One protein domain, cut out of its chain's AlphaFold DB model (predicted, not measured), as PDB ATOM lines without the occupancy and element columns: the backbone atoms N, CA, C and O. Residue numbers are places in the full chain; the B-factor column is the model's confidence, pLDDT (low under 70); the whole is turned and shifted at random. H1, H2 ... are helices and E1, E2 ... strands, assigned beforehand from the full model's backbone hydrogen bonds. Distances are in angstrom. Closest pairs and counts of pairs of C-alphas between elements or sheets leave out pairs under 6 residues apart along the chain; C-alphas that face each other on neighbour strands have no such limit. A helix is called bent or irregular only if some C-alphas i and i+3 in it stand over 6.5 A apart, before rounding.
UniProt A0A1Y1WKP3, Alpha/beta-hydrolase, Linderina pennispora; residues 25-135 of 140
ATOM      1  N   LYS A  25      10.645  -4.344   5.254       86.81
ATOM      2  CA  LYS A  25      10.780  -4.513   6.700       86.81
ATOM      3  C   LYS A  25       9.784  -5.561   7.179       86.81
ATOM      4  O   LYS A  25       8.633  -5.555   6.751       86.81
ATOM      5  N   ILE A  26      10.228  -6.422   8.088       88.50
ATOM      6  CA  ILE A  26       9.367  -7.396   8.755       88.50
ATOM      7  C   ILE A  26       8.960  -6.817  10.102       88.50
ATOM      8  O   ILE A  26       9.817  -6.498  10.928       88.50
ATOM      9  N   THR A  27       7.654  -6.714  10.318       90.25
ATOM     10  CA  THR A  27       7.074  -6.254  11.576       90.25
ATOM     11  C   THR A  27       6.222  -7.359  12.170       90.25
ATOM     12  O   THR A  27       5.275  -7.834  11.543       90.25
ATOM     13  N   PHE A  28       6.543  -7.745  13.398       92.06
ATOM     14  CA  PHE A  28       5.732  -8.667  14.176       92.06
ATOM     15  C   PHE A  28       4.627  -7.896  14.866       92.06
ATOM     16  O   PHE A  28       4.890  -6.929  15.583       92.06
ATOM     17  N   VAL A  29       3.392  -8.341  14.649       93.38
ATOM     18  CA  VAL A  29       2.207  -7.734  15.245       93.38
ATOM     19  C   VAL A  29       1.394  -8.753  16.018       93.38
ATOM     20  O   VAL A  29       1.338  -9.924  15.652       93.38
ATOM     21  N   GLY A  30       0.748  -8.310  17.091       94.12
ATOM     22  CA  GLY A  30      -0.118  -9.183  17.867       94.12
ATOM     23  C   GLY A  30      -0.978  -8.431  18.867       94.12
ATOM     24  O   GLY A  30      -0.529  -7.477  19.503       94.12
ATOM     25  N   HIS A  31      -2.217  -8.889  19.010       96.31
ATOM     26  CA  HIS A  31      -3.162  -8.421  20.018       96.31
ATOM     27  C   HIS A  31      -3.248  -9.418  21.173       96.31
ATOM     28  O   HIS A  31      -3.153 -10.628  20.948       96.31
ATOM     29  N   SER A  32      -3.436  -8.934  22.404       96.12
ATOM     30  CA  SER A  32      -3.628  -9.784  23.583       96.12
ATOM     31  C   SER A  32      -2.455 -10.751  23.803       96.12
ATOM     32  O   SER A  32      -1.288 -10.374  23.673       96.12
ATOM     33  N   LEU A  33      -2.746 -12.024  24.084       95.50
ATOM     34  CA  LEU A  33      -1.778 -13.120  24.102       95.50
ATOM     35  C   LEU A  33      -0.967 -13.214  22.798       95.50
ATOM     36  O   LEU A  33       0.218 -13.536  22.837       95.50
ATOM     37  N   GLY A  34      -1.568 -12.881  21.654       94.88
ATOM     38  CA  GLY A  34      -0.861 -12.790  20.379       94.88
ATOM     39  C   GLY A  34       0.256 -11.746  20.402       94.88
ATOM     40  O   GLY A  34       1.292 -11.963  19.790       94.88
ATOM     41  N   GLY A  35       0.110 -10.658  21.166       94.69
ATOM     42  CA  GLY A  35       1.187  -9.697  21.404       94.69
ATOM     43  C   GLY A  35       2.347 -10.306  22.196       94.69
ATOM     44  O   GLY A  35       3.511 -10.048  21.896       94.69
ATOM     45  N   ALA A  36       2.057 -11.152  23.190       95.12
ATOM     46  CA  ALA A  36       3.097 -11.840  23.954       95.12
ATOM     47  C   ALA A  36       3.853 -12.841  23.063       95.12
ATOM     48  O   ALA A  36       5.084 -12.862  23.049       95.12
ATOM     49  N   LEU A  37       3.129 -13.600  22.238       93.56
ATOM     50  CA  LEU A  37       3.728 -14.492  21.242       93.56
ATOM     51  C   LEU A  37       4.551 -13.721  20.204       93.56
ATOM     52  O   LEU A  37       5.679 -14.116  19.916       93.56
ATOM     53  N   ALA A  38       4.039 -12.590  19.710       92.94
ATOM     54  CA  ALA A  38       4.762 -11.715  18.795       92.94
ATOM     55  C   ALA A  38       6.073 -11.217  19.414       92.94
ATOM     56  O   ALA A  38       7.085 -11.216  18.726       92.94
ATOM     57  N   SER A  39       6.103 -10.873  20.708       92.88
ATOM     58  CA  SER A  39       7.352 -10.461  21.371       92.88
ATOM     59  C   SER A  39       8.378 -11.573  21.534       92.88
ATOM     60  O   SER A  39       9.574 -11.308  21.528       92.88
ATOM     61  N   VAL A  40       7.931 -12.823  21.664       90.81
ATOM     62  CA  VAL A  40       8.839 -13.975  21.682       90.81
ATOM     63  C   VAL A  40       9.358 -14.259  20.275       90.81
ATOM     64  O   VAL A  40      10.549 -14.493  20.112       90.81
ATOM     65  N   ALA A  41       8.491 -14.197  19.263       88.62
ATOM     66  CA  ALA A  41       8.862 -14.447  17.876       88.62
ATOM     67  C   ALA A  41       9.769 -13.349  17.303       88.62
ATOM     68  O   ALA A  41      10.714 -13.655  16.589       88.62
ATOM     69  N   ALA A  42       9.520 -12.082  17.642       86.81
ATOM     70  CA  ALA A  42      10.262 -10.936  17.120       86.81
ATOM     71  C   ALA A  42      11.720 -10.879  17.577       86.81
ATOM     72  O   ALA A  42      12.491 -10.143  16.976       86.81
ATOM     73  N   ALA A  43      12.100 -11.628  18.614       75.00
ATOM     74  CA  ALA A  43      13.464 -11.634  19.125       75.00
ATOM     75  C   ALA A  43      14.522 -11.969  18.062       75.00
ATOM     76  O   ALA A  43      15.645 -11.490  18.163       75.00
ATOM     77  N   ASP A  44      14.145 -12.730  17.033       68.62
ATOM     78  CA  ASP A  44      15.026 -13.098  15.925       68.62
ATOM     79  C   ASP A  44      14.935 -12.124  14.722       68.62
ATOM     80  O   ASP A  44      15.571 -12.352  13.692       68.62
ATOM     81  N   PHE A  45      14.145 -11.039  14.806       69.31
ATOM     82  CA  PHE A  45      13.766 -10.195  13.658       69.31
ATOM     83  C   PHE A  45      13.752  -8.677  13.952       69.31
ATOM     84  O   PHE A  45      14.233  -8.220  14.977       69.31
ATOM     85  N   MET A  46      13.273  -7.858  12.999       76.38
ATOM     86  CA  MET A  46      13.645  -6.436  12.878       76.38
ATOM     87  C   MET A  46      12.634  -5.386  13.384       76.38
ATOM     88  O   MET A  46      12.966  -4.200  13.331       76.38
ATOM     89  N   GLN A  47      11.421  -5.744  13.831       89.44
ATOM     90  CA  GLN A  47      10.471  -4.796  14.446       89.44
ATOM     91  C   GLN A  47       9.322  -5.504  15.186       89.44
ATOM     92  O   GLN A  47       8.806  -6.514  14.705       89.44
ATOM     93  N   LEU A  48       8.854  -4.922  16.298       92.12
ATOM     94  CA  LEU A  48       7.736  -5.428  17.102       92.12
ATOM     95  C   LEU A  48       6.703  -4.336  17.406       92.12
ATOM     96  O   LEU A  48       7.046  -3.261  17.897       92.12
ATOM     97  N   PHE A  49       5.428  -4.636  17.176       93.06
ATOM     98  CA  PHE A  49       4.316  -3.737  17.469       93.06
ATOM     99  C   PHE A  49       3.132  -4.508  18.060       93.06
ATOM    100  O   PHE A  49       2.524  -5.339  17.394       93.06
ATOM    101  N   THR A  50       2.777  -4.256  19.317       95.31
ATOM    102  CA  THR A  50       1.758  -5.057  20.020       95.31
ATOM    103  C   THR A  50       0.588  -4.218  20.513       95.31
ATOM    104  O   THR A  50       0.733  -3.020  20.728       95.31
ATOM    105  N   TYR A  51      -0.568  -4.851  20.707       96.50
ATOM    106  CA  TYR A  51      -1.795  -4.216  21.194       96.50
ATOM    107  C   TYR A  51      -2.324  -4.977  22.408       96.50
ATOM    108  O   TYR A  51      -2.577  -6.178  22.319       96.50
ATOM    109  N   GLY A  52      -2.498  -4.309  23.547       96.31
ATOM    110  CA  GLY A  52      -3.043  -4.957  24.746       96.31
ATOM    111  C   GLY A  52      -2.206  -6.138  25.227       96.31
ATOM    112  O   GLY A  52      -2.739  -7.106  25.759       96.31
ATOM    113  N   GLN A  53      -0.898  -6.102  24.980       96.75
ATOM    114  CA  GLN A  53       0.008  -7.184  25.331       96.75
ATOM    115  C   GLN A  53       0.091  -7.339  26.860       96.75
ATOM    116  O   GLN A  53       0.368  -6.341  27.528       96.75
ATOM    117  N   PRO A  54      -0.095  -8.546  27.427       97.44
ATOM    118  CA  PRO A  54       0.173  -8.806  28.842       97.44
ATOM    119  C   PRO A  54       1.677  -8.809  29.135       97.44
ATOM    120  O   PRO A  54       2.493  -8.923  28.225       97.44
ATOM    121  N   ARG A  55       2.079  -8.721  30.406       96.94
ATOM    122  CA  ARG A  55       3.501  -8.874  30.761       96.94
ATOM    123  C   ARG A  55       3.965 -10.285  30.385       96.94
ATOM    124  O   ARG A  55       3.445 -11.270  30.903       96.94
ATOM    125  N   THR A  56       4.944 -10.388  29.490       95.31
ATOM    126  CA  THR A  56       5.352 -11.677  28.900       95.31
ATOM    127  C   THR A  56       6.365 -12.443  29.756       95.31
ATOM    128  O   THR A  56       6.362 -13.673  29.768       95.31
ATOM    129  N   GLY A  57       7.232 -11.745  30.491       94.69
ATOM    130  CA  GLY A  57       8.318 -12.373  31.239       94.69
ATOM    131  C   GLY A  57       8.814 -11.521  32.397       94.69
ATOM    132  O   GLY A  57       8.206 -10.514  32.755       94.69
ATOM    133  N   ASN A  58       9.920 -11.946  33.004       95.88
ATOM    134  CA  ASN A  58      10.543 -11.221  34.106       95.88
ATOM    135  C   ASN A  58      11.384 -10.026  33.622       95.88
ATOM    136  O   ASN A  58      11.493  -9.758  32.425       95.88
ATOM    137  N   SER A  59      12.018  -9.312  34.554       94.31
ATOM    138  CA  SER A  59      12.878  -8.163  34.234       94.31
ATOM    139  C   SER A  59      14.057  -8.521  33.320       94.31
ATOM    140  O   SER A  59      14.457  -7.704  32.494       94.31
ATOM    141  N   ALA A  60      14.590  -9.745  33.415       95.19
ATOM    142  CA  ALA A  60      15.646 -10.218  32.524       95.19
ATOM    143  C   ALA A  60      15.138 -10.393  31.084       95.19
ATOM    144  O   ALA A  60      15.820  -9.973  30.153       95.19
ATOM    145  N   TYR A  61      13.934 -10.943  30.903       94.38
ATOM    146  CA  TYR A  61      13.281 -11.024  29.594       94.38
ATOM    147  C   TYR A  61      12.986  -9.633  29.019       94.38
ATOM    148  O   TYR A  61      13.343  -9.363  27.874       94.38
ATOM    149  N   ALA A  62      12.389  -8.742  29.819       93.12
ATOM    150  CA  ALA A  62      12.064  -7.380  29.397       93.12
ATOM    151  C   ALA A  62      13.314  -6.633  28.903       93.12
ATOM    152  O   ALA A  62      13.312  -6.054  27.823       93.12
ATOM    153  N   ARG A  63      14.422  -6.747  29.641       92.38
ATOM    154  CA  ARG A  63      15.698  -6.150  29.243       92.38
ATOM    155  C   ARG A  63      16.322  -6.830  28.026       92.38
ATOM    156  O   ARG A  63      16.964  -6.178  27.211       92.38
ATOM    157  N   TRP A  64      16.189  -8.149  27.913       91.88
ATOM    158  CA  TRP A  64      16.729  -8.893  26.780       91.88
ATOM    159  C   TRP A  64      16.059  -8.492  25.466       91.88
ATOM    160  O   TRP A  64      16.775  -8.269  24.491       91.88
ATOM    161  N   ILE A  65      14.729  -8.349  25.438       90.62
ATOM    162  CA  ILE A  65      14.023  -7.953  24.213       90.62
ATOM    163  C   ILE A  65      14.329  -6.493  23.838       90.62
ATOM    164  O   ILE A  65      14.607  -6.215  22.677       90.62
ATOM    165  N   GLU A  66      14.407  -5.579  24.815       89.00
ATOM    166  CA  GLU A  66      14.831  -4.183  24.594       89.00
ATOM    167  C   GLU A  66      16.224  -4.082  23.957       89.00
ATOM    168  O   GLU A  66      16.482  -3.212  23.126       89.00
ATOM    169  N   ASN A  67      17.125  -4.999  24.315       89.88
ATOM    170  CA  ASN A  67      18.501  -5.011  23.830       89.88
ATOM    171  C   ASN A  67      18.678  -5.640  22.439       89.88
ATOM    172  O   ASN A  67      19.806  -5.674  21.950       89.88
ATOM    173  N   GLN A  68      17.617  -6.125  21.786       87.94
ATOM    174  CA  GLN A  68      17.737  -6.675  20.428       87.94
ATOM    175  C   GLN A  68      18.020  -5.599  19.364       87.94
ATOM    176  O   GLN A  68      18.391  -5.920  18.238       87.94
ATOM    177  N   GLY A  69      17.884  -4.312  19.707       84.75
ATOM    178  CA  GLY A  69      18.292  -3.197  18.844       84.75
ATOM    179  C   GLY A  69      17.314  -2.864  17.716       84.75
ATOM    180  O   GLY A  69      17.635  -2.041  16.858       84.75
ATOM    181  N   PHE A  70      16.122  -3.465  17.718       87.75
ATOM    182  CA  PHE A  70      15.036  -3.124  16.806       87.75
ATOM    183  C   PHE A  70      13.956  -2.253  17.471       87.75
ATOM    184  O   PHE A  70      13.839  -2.250  18.696       87.75
ATOM    185  N   PRO A  71      13.132  -1.525  16.690       90.00
ATOM    186  CA  PRO A  71      12.035  -0.738  17.246       90.00
ATOM    187  C   PRO A  71      10.950  -1.628  17.862       90.00
ATOM    188  O   PRO A  71      10.459  -2.561  17.215       90.00
ATOM    189  N   ILE A  72      10.544  -1.302  19.090       91.00
ATOM    190  CA  ILE A  72       9.518  -2.017  19.853       91.00
ATOM    191  C   ILE A  72       8.471  -1.019  20.327       91.00
ATOM    192  O   ILE A  72       8.818  -0.023  20.950       91.00
ATOM    193  N   SER A  73       7.192  -1.309  20.103       92.69
ATOM    194  CA  SER A  73       6.097  -0.503  20.650       92.69
ATOM    195  C   SER A  73       4.991  -1.379  21.230       92.69
ATOM    196  O   SER A  73       4.599  -2.395  20.647       92.69
ATOM    197  N   ARG A  74       4.461  -0.969  22.384       94.44
ATOM    198  CA  ARG A  74       3.293  -1.567  23.034       94.44
ATOM    199  C   ARG A  74       2.167  -0.550  23.074       94.44
ATOM    200  O   ARG A  74       2.228   0.421  23.821       94.44
ATOM    201  N   VAL A  75       1.123  -0.782  22.295       95.19
ATOM    202  CA  VAL A  75      -0.091   0.022  22.337       95.19
ATOM    203  C   VAL A  75      -0.984  -0.472  23.462       95.19
ATOM    204  O   VAL A  75      -1.306  -1.657  23.558       95.19
ATOM    205  N   VAL A  76      -1.420   0.467  24.289       95.62
ATOM    206  CA  VAL A  76      -2.305   0.242  25.425       95.62
ATOM    207  C   VAL A  76      -3.523   1.140  25.270       95.62
ATOM    208  O   VAL A  76      -3.393   2.344  25.037       95.62
ATOM    209  N   TYR A  77      -4.720   0.569  25.388       96.50
ATOM    210  CA  TYR A  77      -5.961   1.307  25.185       96.50
ATOM    211  C   TYR A  77      -6.727   1.504  26.486       96.50
ATOM    212  O   TYR A  77      -7.107   0.552  27.164       96.50
ATOM    213  N   LYS A  78      -6.970   2.770  26.824       96.12
ATOM    214  CA  LYS A  78      -7.777   3.221  27.958       96.12
ATOM    215  C   LYS A  78      -7.433   2.462  29.237       96.12
ATOM    216  O   LYS A  78      -6.315   2.595  29.735       96.12
ATOM    217  N   LYS A  79      -8.389   1.711  29.786       97.06
ATOM    218  CA  LYS A  79      -8.259   0.985  31.047       97.06
ATOM    219  C   LYS A  79      -8.112  -0.518  30.833       97.06
ATOM    220  O   LYS A  79      -8.450  -1.275  31.735       97.06
ATOM    221  N   ASP A  80      -7.613  -0.949  29.674       97.38
ATOM    222  CA  ASP A  80      -7.433  -2.366  29.357       97.38
ATOM    223  C   ASP A  80      -6.712  -3.120  30.490       97.38
ATOM    224  O   ASP A  80      -5.591  -2.796  30.879       97.38
ATOM    225  N   LEU A  81      -7.366  -4.144  31.031       97.06
ATOM    226  CA  LEU A  81      -6.819  -4.963  32.108       97.06
ATOM    227  C   LEU A  81      -5.591  -5.777  31.670       97.06
ATOM    228  O   LEU A  81      -4.717  -6.049  32.494       97.06
ATOM    229  N   VAL A  82      -5.514  -6.194  30.405       97.69
ATOM    230  CA  VAL A  82      -4.563  -7.226  29.968       97.69
ATOM    231  C   VAL A  82      -3.102  -6.785  30.097       97.69
ATOM    232  O   VAL A  82      -2.326  -7.541  30.684       97.69
ATOM    233  N   PRO A  83      -2.701  -5.558  29.712       96.81
ATOM    234  CA  PRO A  83      -1.344  -5.075  29.966       96.81
ATOM    235  C   PRO A  83      -0.956  -5.005  31.442       96.81
ATOM    236  O   PRO A  83       0.226  -4.965  31.767       96.81
ATOM    237  N   ARG A  84      -1.922  -5.041  32.360       96.38
ATOM    238  CA  ARG A  84      -1.677  -4.961  33.802       96.38
ATOM    239  C   ARG A  84      -1.521  -6.335  34.452       96.38
ATOM    240  O   ARG A  84      -1.335  -6.390  35.671       96.38
ATOM    241  N   VAL A  85      -1.523  -7.426  33.680       95.94
ATOM    242  CA  VAL A  85      -1.330  -8.804  34.167       95.94
ATOM    243  C   VAL A  85      -0.285  -9.581  33.347       95.94
ATOM    244  O   VAL A  85      -0.088  -9.267  32.175       95.94
ATOM    245  N   PRO A  86       0.383 -10.604  33.927       96.31
ATOM    246  CA  PRO A  86       0.478 -10.924  35.363       96.31
ATOM    247  C   PRO A  86       1.133  -9.791  36.166       96.31
ATOM    248  O   PRO A  86       1.809  -8.955  35.580       96.31
ATOM    249  N   LEU A  87       0.919  -9.718  37.484       95.31
ATOM    250  CA  LEU A  87       1.346  -8.574  38.312       95.31
ATOM    251  C   LEU A  87       2.876  -8.437  38.420       95.31
ATOM    252  O   LEU A  87       3.592  -9.436  38.467       95.31
ATOM    253  N   GLN A  88       3.371  -7.205  38.596       93.88
ATOM    254  CA  GLN A  88       4.794  -6.961  38.884       93.88
ATOM    255  C   GLN A  88       5.265  -7.631  40.182       93.88
ATOM    256  O   GLN A  88       6.389  -8.118  40.254       93.88
ATOM    257  N   SER A  89       4.392  -7.742  41.191       94.81
ATOM    258  CA  SER A  89       4.683  -8.462  42.440       94.81
ATOM    259  C   SER A  89       4.930  -9.961  42.241       94.81
ATOM    260  O   SER A  89       5.524 -10.602  43.102       94.81
ATOM    261  N   MET A  90       4.513 -10.521  41.100       95.88
ATOM    262  CA  MET A  90       4.817 -11.894  40.688       95.88
ATOM    263  C   MET A  90       6.144 -11.991  39.912       95.88
ATOM    264  O   MET A  90       6.485 -13.060  39.415       95.88
ATOM    265  N   GLY A  91       6.882 -10.884  39.780       95.75
ATOM    266  CA  GLY A  91       8.162 -10.801  39.081       95.75
ATOM    267  C   GLY A  91       8.060 -10.559  37.575       95.75
ATOM    268  O   GLY A  91       9.067 -10.705  36.886       95.75
ATOM    269  N   PHE A  92       6.878 -10.211  37.053       96.81
ATOM    270  CA  PHE A  92       6.661  -9.935  35.630       96.81
ATOM    271  C   PHE A  92       6.856  -8.456  35.308       96.81
ATOM    272  O   PHE A  92       6.351  -7.587  36.013       96.81
ATOM    273  N   HIS A  93       7.536  -8.160  34.206       95.25
ATOM    274  CA  HIS A  93       7.824  -6.796  33.783       95.25
ATOM    275  C   HIS A  93       7.556  -6.636  32.292       95.25
ATOM    276  O   HIS A  93       7.815  -7.535  31.492       95.25
ATOM    277  N   HIS A  94       7.033  -5.470  31.931       95.44
ATOM    278  CA  HIS A  94       6.960  -5.060  30.539       95.44
ATOM    279  C   HIS A  94       8.316  -4.596  30.038       95.44
ATOM    280  O   HIS A  94       9.073  -3.965  30.772       95.44
ATOM    281  N   HIS A  95       8.568  -4.861  28.763       91.94
ATOM    282  CA  HIS A  95       9.560  -4.122  28.003       91.94
ATOM    283  C   HIS A  95       9.005  -2.742  27.611       91.94
ATOM    284  O   HIS A  95       7.794  -2.513  27.573       91.94
ATOM    285  N   SER A  96       9.887  -1.812  27.294       85.38
ATOM    286  CA  SER A  96       9.583  -0.533  26.647       85.38
ATOM    287  C   SER A  96       9.053  -0.775  25.225       85.38
ATOM    288  O   SER A  96       9.226  -1.860  24.681       85.38
ATOM    289  N   GLU A  97       8.353   0.108  24.526       90.19
ATOM    290  CA  GLU A  97       7.964   1.511  24.682       90.19
ATOM    291  C   GLU A  97       6.423   1.582  24.738       90.19
ATOM    292  O   GLU A  97       5.758   1.055  23.842       90.19
ATOM    293  N   GLU A  98       5.823   2.164  25.783       94.50
ATOM    294  CA  GLU A  98       4.354   2.216  25.912       94.50
ATOM    295  C   GLU A  98       3.752   3.417  25.165       94.50
ATOM    296  O   GLU A  98       4.133   4.572  25.376       94.50
ATOM    297  N   LEU A  99       2.757   3.134  24.325       94.56
ATOM    298  CA  LEU A  99       1.921   4.102  23.622       94.56
ATOM    299  C   LEU A  99       0.496   3.992  24.165       94.56
ATOM    300  O   LEU A  99      -0.221   3.034  23.868       94.56
ATOM    301  N   TRP A 100       0.079   4.962  24.974       95.62
ATOM    302  CA  TRP A 100      -1.176   4.887  25.711       95.62
ATOM    303  C   TRP A 100      -2.247   5.816  25.142       95.62
ATOM    304  O   TRP A 100      -2.090   7.038  25.094       95.62
ATOM    305  N   TYR A 101      -3.382   5.234  24.761       95.69
ATOM    306  CA  TYR A 101      -4.615   5.971  24.511       95.69
ATOM    307  C   TYR A 101      -5.347   6.177  25.831       95.69
ATOM    308  O   TYR A 101      -5.861   5.236  26.428       95.69
ATOM    309  N   THR A 102      -5.415   7.416  26.291       95.12
ATOM    310  CA  THR A 102      -6.003   7.751  27.588       95.12
ATOM    311  C   THR A 102      -7.532   7.584  27.580       95.12
ATOM    312  O   THR A 102      -8.183   7.806  26.553       95.12
ATOM    313  N   PRO A 103      -8.159   7.289  28.735       92.69
ATOM    314  CA  PRO A 103      -9.620   7.256  28.862       92.69
ATOM    315  C   PRO A 103     -10.318   8.567  28.471       92.69
ATOM    316  O   PRO A 103     -11.470   8.538  28.050       92.69
ATOM    317  N   ALA A 104      -9.620   9.703  28.580       92.81
ATOM    318  CA  ALA A 104     -10.116  11.026  28.202       92.81
ATOM    319  C   ALA A 104     -10.059  11.301  26.683       92.81
ATOM    320  O   ALA A 104     -10.455  12.378  26.247       92.81
ATOM    321  N   GLY A 105      -9.565  10.353  25.877       89.81
ATOM    322  CA  GLY A 105      -9.473  10.482  24.418       89.81
ATOM    323  C   GLY A 105      -8.160  11.080  23.898       89.81
ATOM    324  O   GLY A 105      -8.018  11.263  22.694       89.81
ATOM    325  N   GLY A 106      -7.191  11.367  24.772       93.00
ATOM    326  CA  GLY A 106      -5.830  11.766  24.390       93.00
ATOM    327  C   GLY A 106      -4.905  10.580  24.090       93.00
ATOM    328  O   GLY A 106      -5.232   9.436  24.405       93.00
ATOM    329  N   PHE A 107      -3.724  10.865  23.542       94.00
ATOM    330  CA  PHE A 107      -2.662   9.895  23.252       94.00
ATOM    331  C   PHE A 107      -1.356  10.345  23.911       94.00
ATOM    332  O   PHE A 107      -1.025  11.529  23.879       94.00
ATOM    333  N   THR A 108      -0.627   9.427  24.542       93.81
ATOM    334  CA  THR A 108       0.621   9.716  25.260       93.81
ATOM    335  C   THR A 108       1.676   8.669  24.940       93.81
ATOM    336  O   THR A 108       1.415   7.471  25.007       93.81
ATOM    337  N   HIS A 109       2.886   9.131  24.629       94.19
ATOM    338  CA  HIS A 109       4.069   8.285  24.574       94.19
ATOM    339  C   HIS A 109       4.726   8.268  25.962       94.19
ATOM    340  O   HIS A 109       5.127   9.305  26.487       94.19
ATOM    341  N   CYS A 110       4.792   7.089  26.569       91.56
ATOM    342  CA  CYS A 110       5.107   6.902  27.983       91.56
ATOM    343  C   CYS A 110       6.599   6.711  28.278       91.56
ATOM    344  O   CYS A 110       6.985   6.601  29.444       91.56
ATOM    345  N   GLY A 111       7.438   6.735  27.242       81.38
ATOM    346  CA  GLY A 111       8.884   6.593  27.340       81.38
ATOM    347  C   GLY A 111       9.353   5.142  27.434       81.38
ATOM    348  O   GLY A 111       8.578   4.191  27.311       81.38
ATOM    349  N   SER A 112      10.660   4.990  27.653       69.81
ATOM    350  CA  SER A 112      11.398   3.740  27.449       69.81
ATOM    351  C   SER A 112      11.951   3.109  28.734       69.81
ATOM    352  O   SER A 112      13.077   2.621  28.744       69.81
ATOM    353  N   ASN A 113      11.185   3.150  29.830       70.75
ATOM    354  CA  ASN A 113      11.577   2.574  31.127       70.75
ATOM    355  C   ASN A 113      10.588   1.494  31.620       70.75
ATOM    356  O   ASN A 113      10.375   1.347  32.823       70.75
ATOM    357  N   GLY A 114       9.939   0.767  30.705       80.62
ATOM    358  CA  GLY A 114       8.906  -0.220  31.041       80.62
ATOM    359  C   GLY A 114       7.520   0.401  31.251       80.62
ATOM    360  O   GLY A 114       6.883   0.809  30.281       80.62
ATOM    361  N   GLU A 115       7.027   0.430  32.496       87.56
ATOM    362  CA  GLU A 115       5.716   1.001  32.860       87.56
ATOM    363  C   GLU A 115       5.885   2.342  33.582       87.56
ATOM    364  O   GLU A 115       6.581   2.435  34.594       87.56
ATOM    365  N   ASN A 116       5.245   3.389  33.057       90.50
ATOM    366  CA  ASN A 116       5.352   4.748  33.582       90.50
ATOM    367  C   ASN A 116       4.180   5.065  34.534       90.50
ATOM    368  O   ASN A 116       3.033   5.016  34.078       90.50
ATOM    369  N   PRO A 117       4.433   5.488  35.792       91.50
ATOM    370  CA  PRO A 117       3.392   5.854  36.762       91.50
ATOM    371  C   PRO A 117       2.450   6.984  36.329       91.50
ATOM    372  O   PRO A 117       1.413   7.177  36.952       91.50
ATOM    373  N   ASN A 118       2.797   7.740  35.283       91.56
ATOM    374  CA  ASN A 118       1.958   8.791  34.697       91.56
ATOM    375  C   ASN A 118       1.144   8.311  33.480       91.56
ATOM    376  O   ASN A 118       0.432   9.106  32.870       91.56
ATOM    377  N   CYS A 119       1.266   7.036  33.109       94.69
ATOM    378  CA  CYS A 119       0.558   6.421  31.990       94.69
ATOM    379  C   CYS A 119      -0.470   5.396  32.465       94.69
ATOM    380  O   CYS A 119      -1.160   5.653  33.451       94.69
ATOM    381  N   GLN A 120      -0.609   4.241  31.807       94.94
ATOM    382  CA  GLN A 120      -1.601   3.258  32.215       94.94
ATOM    383  C   GLN A 120      -1.367   2.757  33.651       94.94
ATOM    384  O   GLN A 120      -2.323   2.406  34.343       94.94
ATOM    385  N   ASP A 121      -0.125   2.789  34.145       94.19
ATOM    386  CA  ASP A 121       0.188   2.459  35.538       94.19
ATOM    387  C   ASP A 121      -0.469   3.417  36.555       94.19
ATOM    388  O   ASP A 121      -0.739   3.010  37.683       94.19
ATOM    389  N   SER A 122      -0.843   4.635  36.139       94.50
ATOM    390  CA  SER A 122      -1.622   5.581  36.959       94.50
ATOM    391  C   SER A 122      -3.064   5.128  37.216       94.50
ATOM    392  O   SER A 122      -3.716   5.616  38.143       94.50
ATOM    393  N   VAL A 123      -3.596   4.215  36.394       95.56
ATOM    394  CA  VAL A 123      -4.985   3.765  36.488       95.56
ATOM    395  C   VAL A 123      -5.112   2.777  37.651       95.56
ATOM    396  O   VAL A 123      -4.460   1.725  37.634       95.56
ATOM    397  N   PRO A 124      -5.974   3.051  38.653       95.44
ATOM    398  CA  PRO A 124      -6.153   2.142  39.777       95.44
ATOM    399  C   PRO A 124      -6.590   0.758  39.298       95.44
ATOM    400  O   PRO A 124      -7.548   0.641  38.533       95.44
ATOM    401  N   PHE A 125      -5.925  -0.289  39.791       93.00
ATOM    402  CA  PHE A 125      -6.112  -1.662  39.313       93.00
ATOM    403  C   PHE A 125      -7.578  -2.125  39.339       93.00
ATOM    404  O   PHE A 125      -8.053  -2.747  38.396       93.00
ATOM    405  N   LEU A 126      -8.333  -1.755  40.379       94.75
ATOM    406  CA  LEU A 126      -9.753  -2.108  40.526       94.75
ATOM    407  C   LEU A 126     -10.686  -1.406  39.523       94.75
ATOM    408  O   LEU A 126     -11.866  -1.731  39.460       94.75
ATOM    409  N   THR A 127     -10.180  -0.428  38.769       96.31
ATOM    410  CA  THR A 127     -10.945   0.325  37.762       96.31
ATOM    411  C   THR A 127     -10.616  -0.077  36.329       96.31
ATOM    412  O   THR A 127     -11.160   0.517  35.396       96.31
ATOM    413  N   LEU A 128      -9.717  -1.049  36.156       96.50
ATOM    414  CA  LEU A 128      -9.391  -1.625  34.858       96.50
ATOM    415  C   LEU A 128     -10.605  -2.364  34.279       96.50
ATOM    416  O   LEU A 128     -11.406  -2.935  35.018       96.50
ATOM    417  N   ASP A 129     -10.727  -2.358  32.955       95.31
ATOM    418  CA  ASP A 129     -11.870  -2.904  32.231       95.31
ATOM    419  C   ASP A 129     -11.404  -3.812  31.088       95.31
ATOM    420  O   ASP A 129     -10.707  -3.393  30.164       95.31
ATOM    421  N   ALA A 130     -11.821  -5.078  31.126       93.50
ATOM    422  CA  ALA A 130     -11.552  -6.035  30.057       93.50
ATOM    423  C   ALA A 130     -12.297  -5.693  28.752       93.50
ATOM    424  O   ALA A 130     -11.927  -6.185  27.691       93.50
ATOM    425  N   ARG A 131     -13.331  -4.844  28.794       93.56
ATOM    426  CA  ARG A 131     -14.043  -4.375  27.594       93.56
ATOM    427  C   ARG A 131     -13.181  -3.450  26.741       93.56
ATOM    428  O   ARG A 131     -13.281  -3.493  25.518       93.56
ATOM    429  N   ASP A 132     -12.295  -2.676  27.370       94.44
ATOM    430  CA  ASP A 132     -11.331  -1.829  26.658       94.44
ATOM    431  C   ASP A 132     -10.277  -2.666  25.909       94.44
ATOM    432  O   ASP A 132      -9.622  -2.166  24.998       94.44
ATOM    433  N   HIS A 133     -10.166  -3.965  26.195       95.44
ATOM    434  CA  HIS A 133      -9.233  -4.852  25.509       95.44
ATOM    435  C   HIS A 133      -9.555  -5.076  24.021       95.44
ATOM    436  O   HIS A 133      -8.661  -5.407  23.250       95.44
ATOM    437  N   GLY A 134     -10.808  -4.901  23.586       90.81
ATOM    438  CA  GLY A 134     -11.217  -5.124  22.190       90.81
ATOM    439  C   GLY A 134     -11.231  -3.873  21.305       90.81
ATOM    440  O   GLY A 134     -11.461  -3.981  20.107       90.81
ATOM    441  N   GLY A 135     -11.027  -2.682  21.876       84.94
ATOM    442  CA  GLY A 135     -11.335  -1.399  21.225       84.94
ATOM    443  C   GLY A 135     -10.161  -0.688  20.552       84.94
ATOM    444  O   GLY A 135     -10.202   0.535  20.416       84.94
TER     445      GLY A 135
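Overview. This is residues 25 to 135 of the 140 residues of the protein "Alpha/beta-hydrolase" of Linderina pennispora (UniProt A0A1Y1WKP3). A twisted five-stranded sheet forms a wall, with H1 over one face at the E1 edge, running along the strands, and the long loops of residues 78 to 97 and 110 to 129 on that same side; the other face is bare. H2 is not on the sheet and is close to but not clearly touching H1, the C-alphas of Ala 43 and Ile 65 being their closest at 6.3 A, and short H3 only grazes the sheet with its residues 132 to 134. The printed part has 111 residues, 46 of them in named elements, in the order E1 H1 E2 H2 E3 E4 E5 H3, mixed helices and strands. The mixed sheet runs E1 E2 E3 E4 E5; the whole is compact, radius of gyration of the C-alphas 12.8 A, spanning 36 by 30 by 23 A.

Along the chain. Find C-alpha 28 at (5.732, -8.667, 14.176), where E1, residues 28 to 31, begins. E2 is residues 48 to 51, E3 72 to 77 at 16.7 A, E4 98 to 101, E5 107 to 109. H1, residues 33 to 44, spans 18.7 A and is only just irregular: C-alphas 41 and 44 are 6.6 A apart. H2 is residues 59 to 66; H3, residues 130 to 134, ends at (-11.217, -5.124, 22.190).

Arrangement. E2 is parallel to E1, N 49 to O 28 at 2.8 A, and to E3, N 75 to O 50 at 2.8 A. E4 is parallel to E3, N 99 to O 74 at 2.8 A; hairpin E4 and E5 is antiparallel, N 100 to O 108 at 2.8 A. H1 is over E1, height over the sheet 6.5 A, closest C-alphas Gly 30 and Ala 38, 5.6 A. Every O i to N i+4 pair is within hydrogen-bond range in H2, 6 of 8 in H1, 0 of 1 in H3, where 2 of 2 O i to N i+3 pairs are.

Size, cuts and confidence. C-alphas 25 and 126 are farthest apart, 39.6 A. The printed part has no cut; links E3 to E4 and E5 to H3 are long. Residues 44 to 45 and 112 have pLDDT under 70.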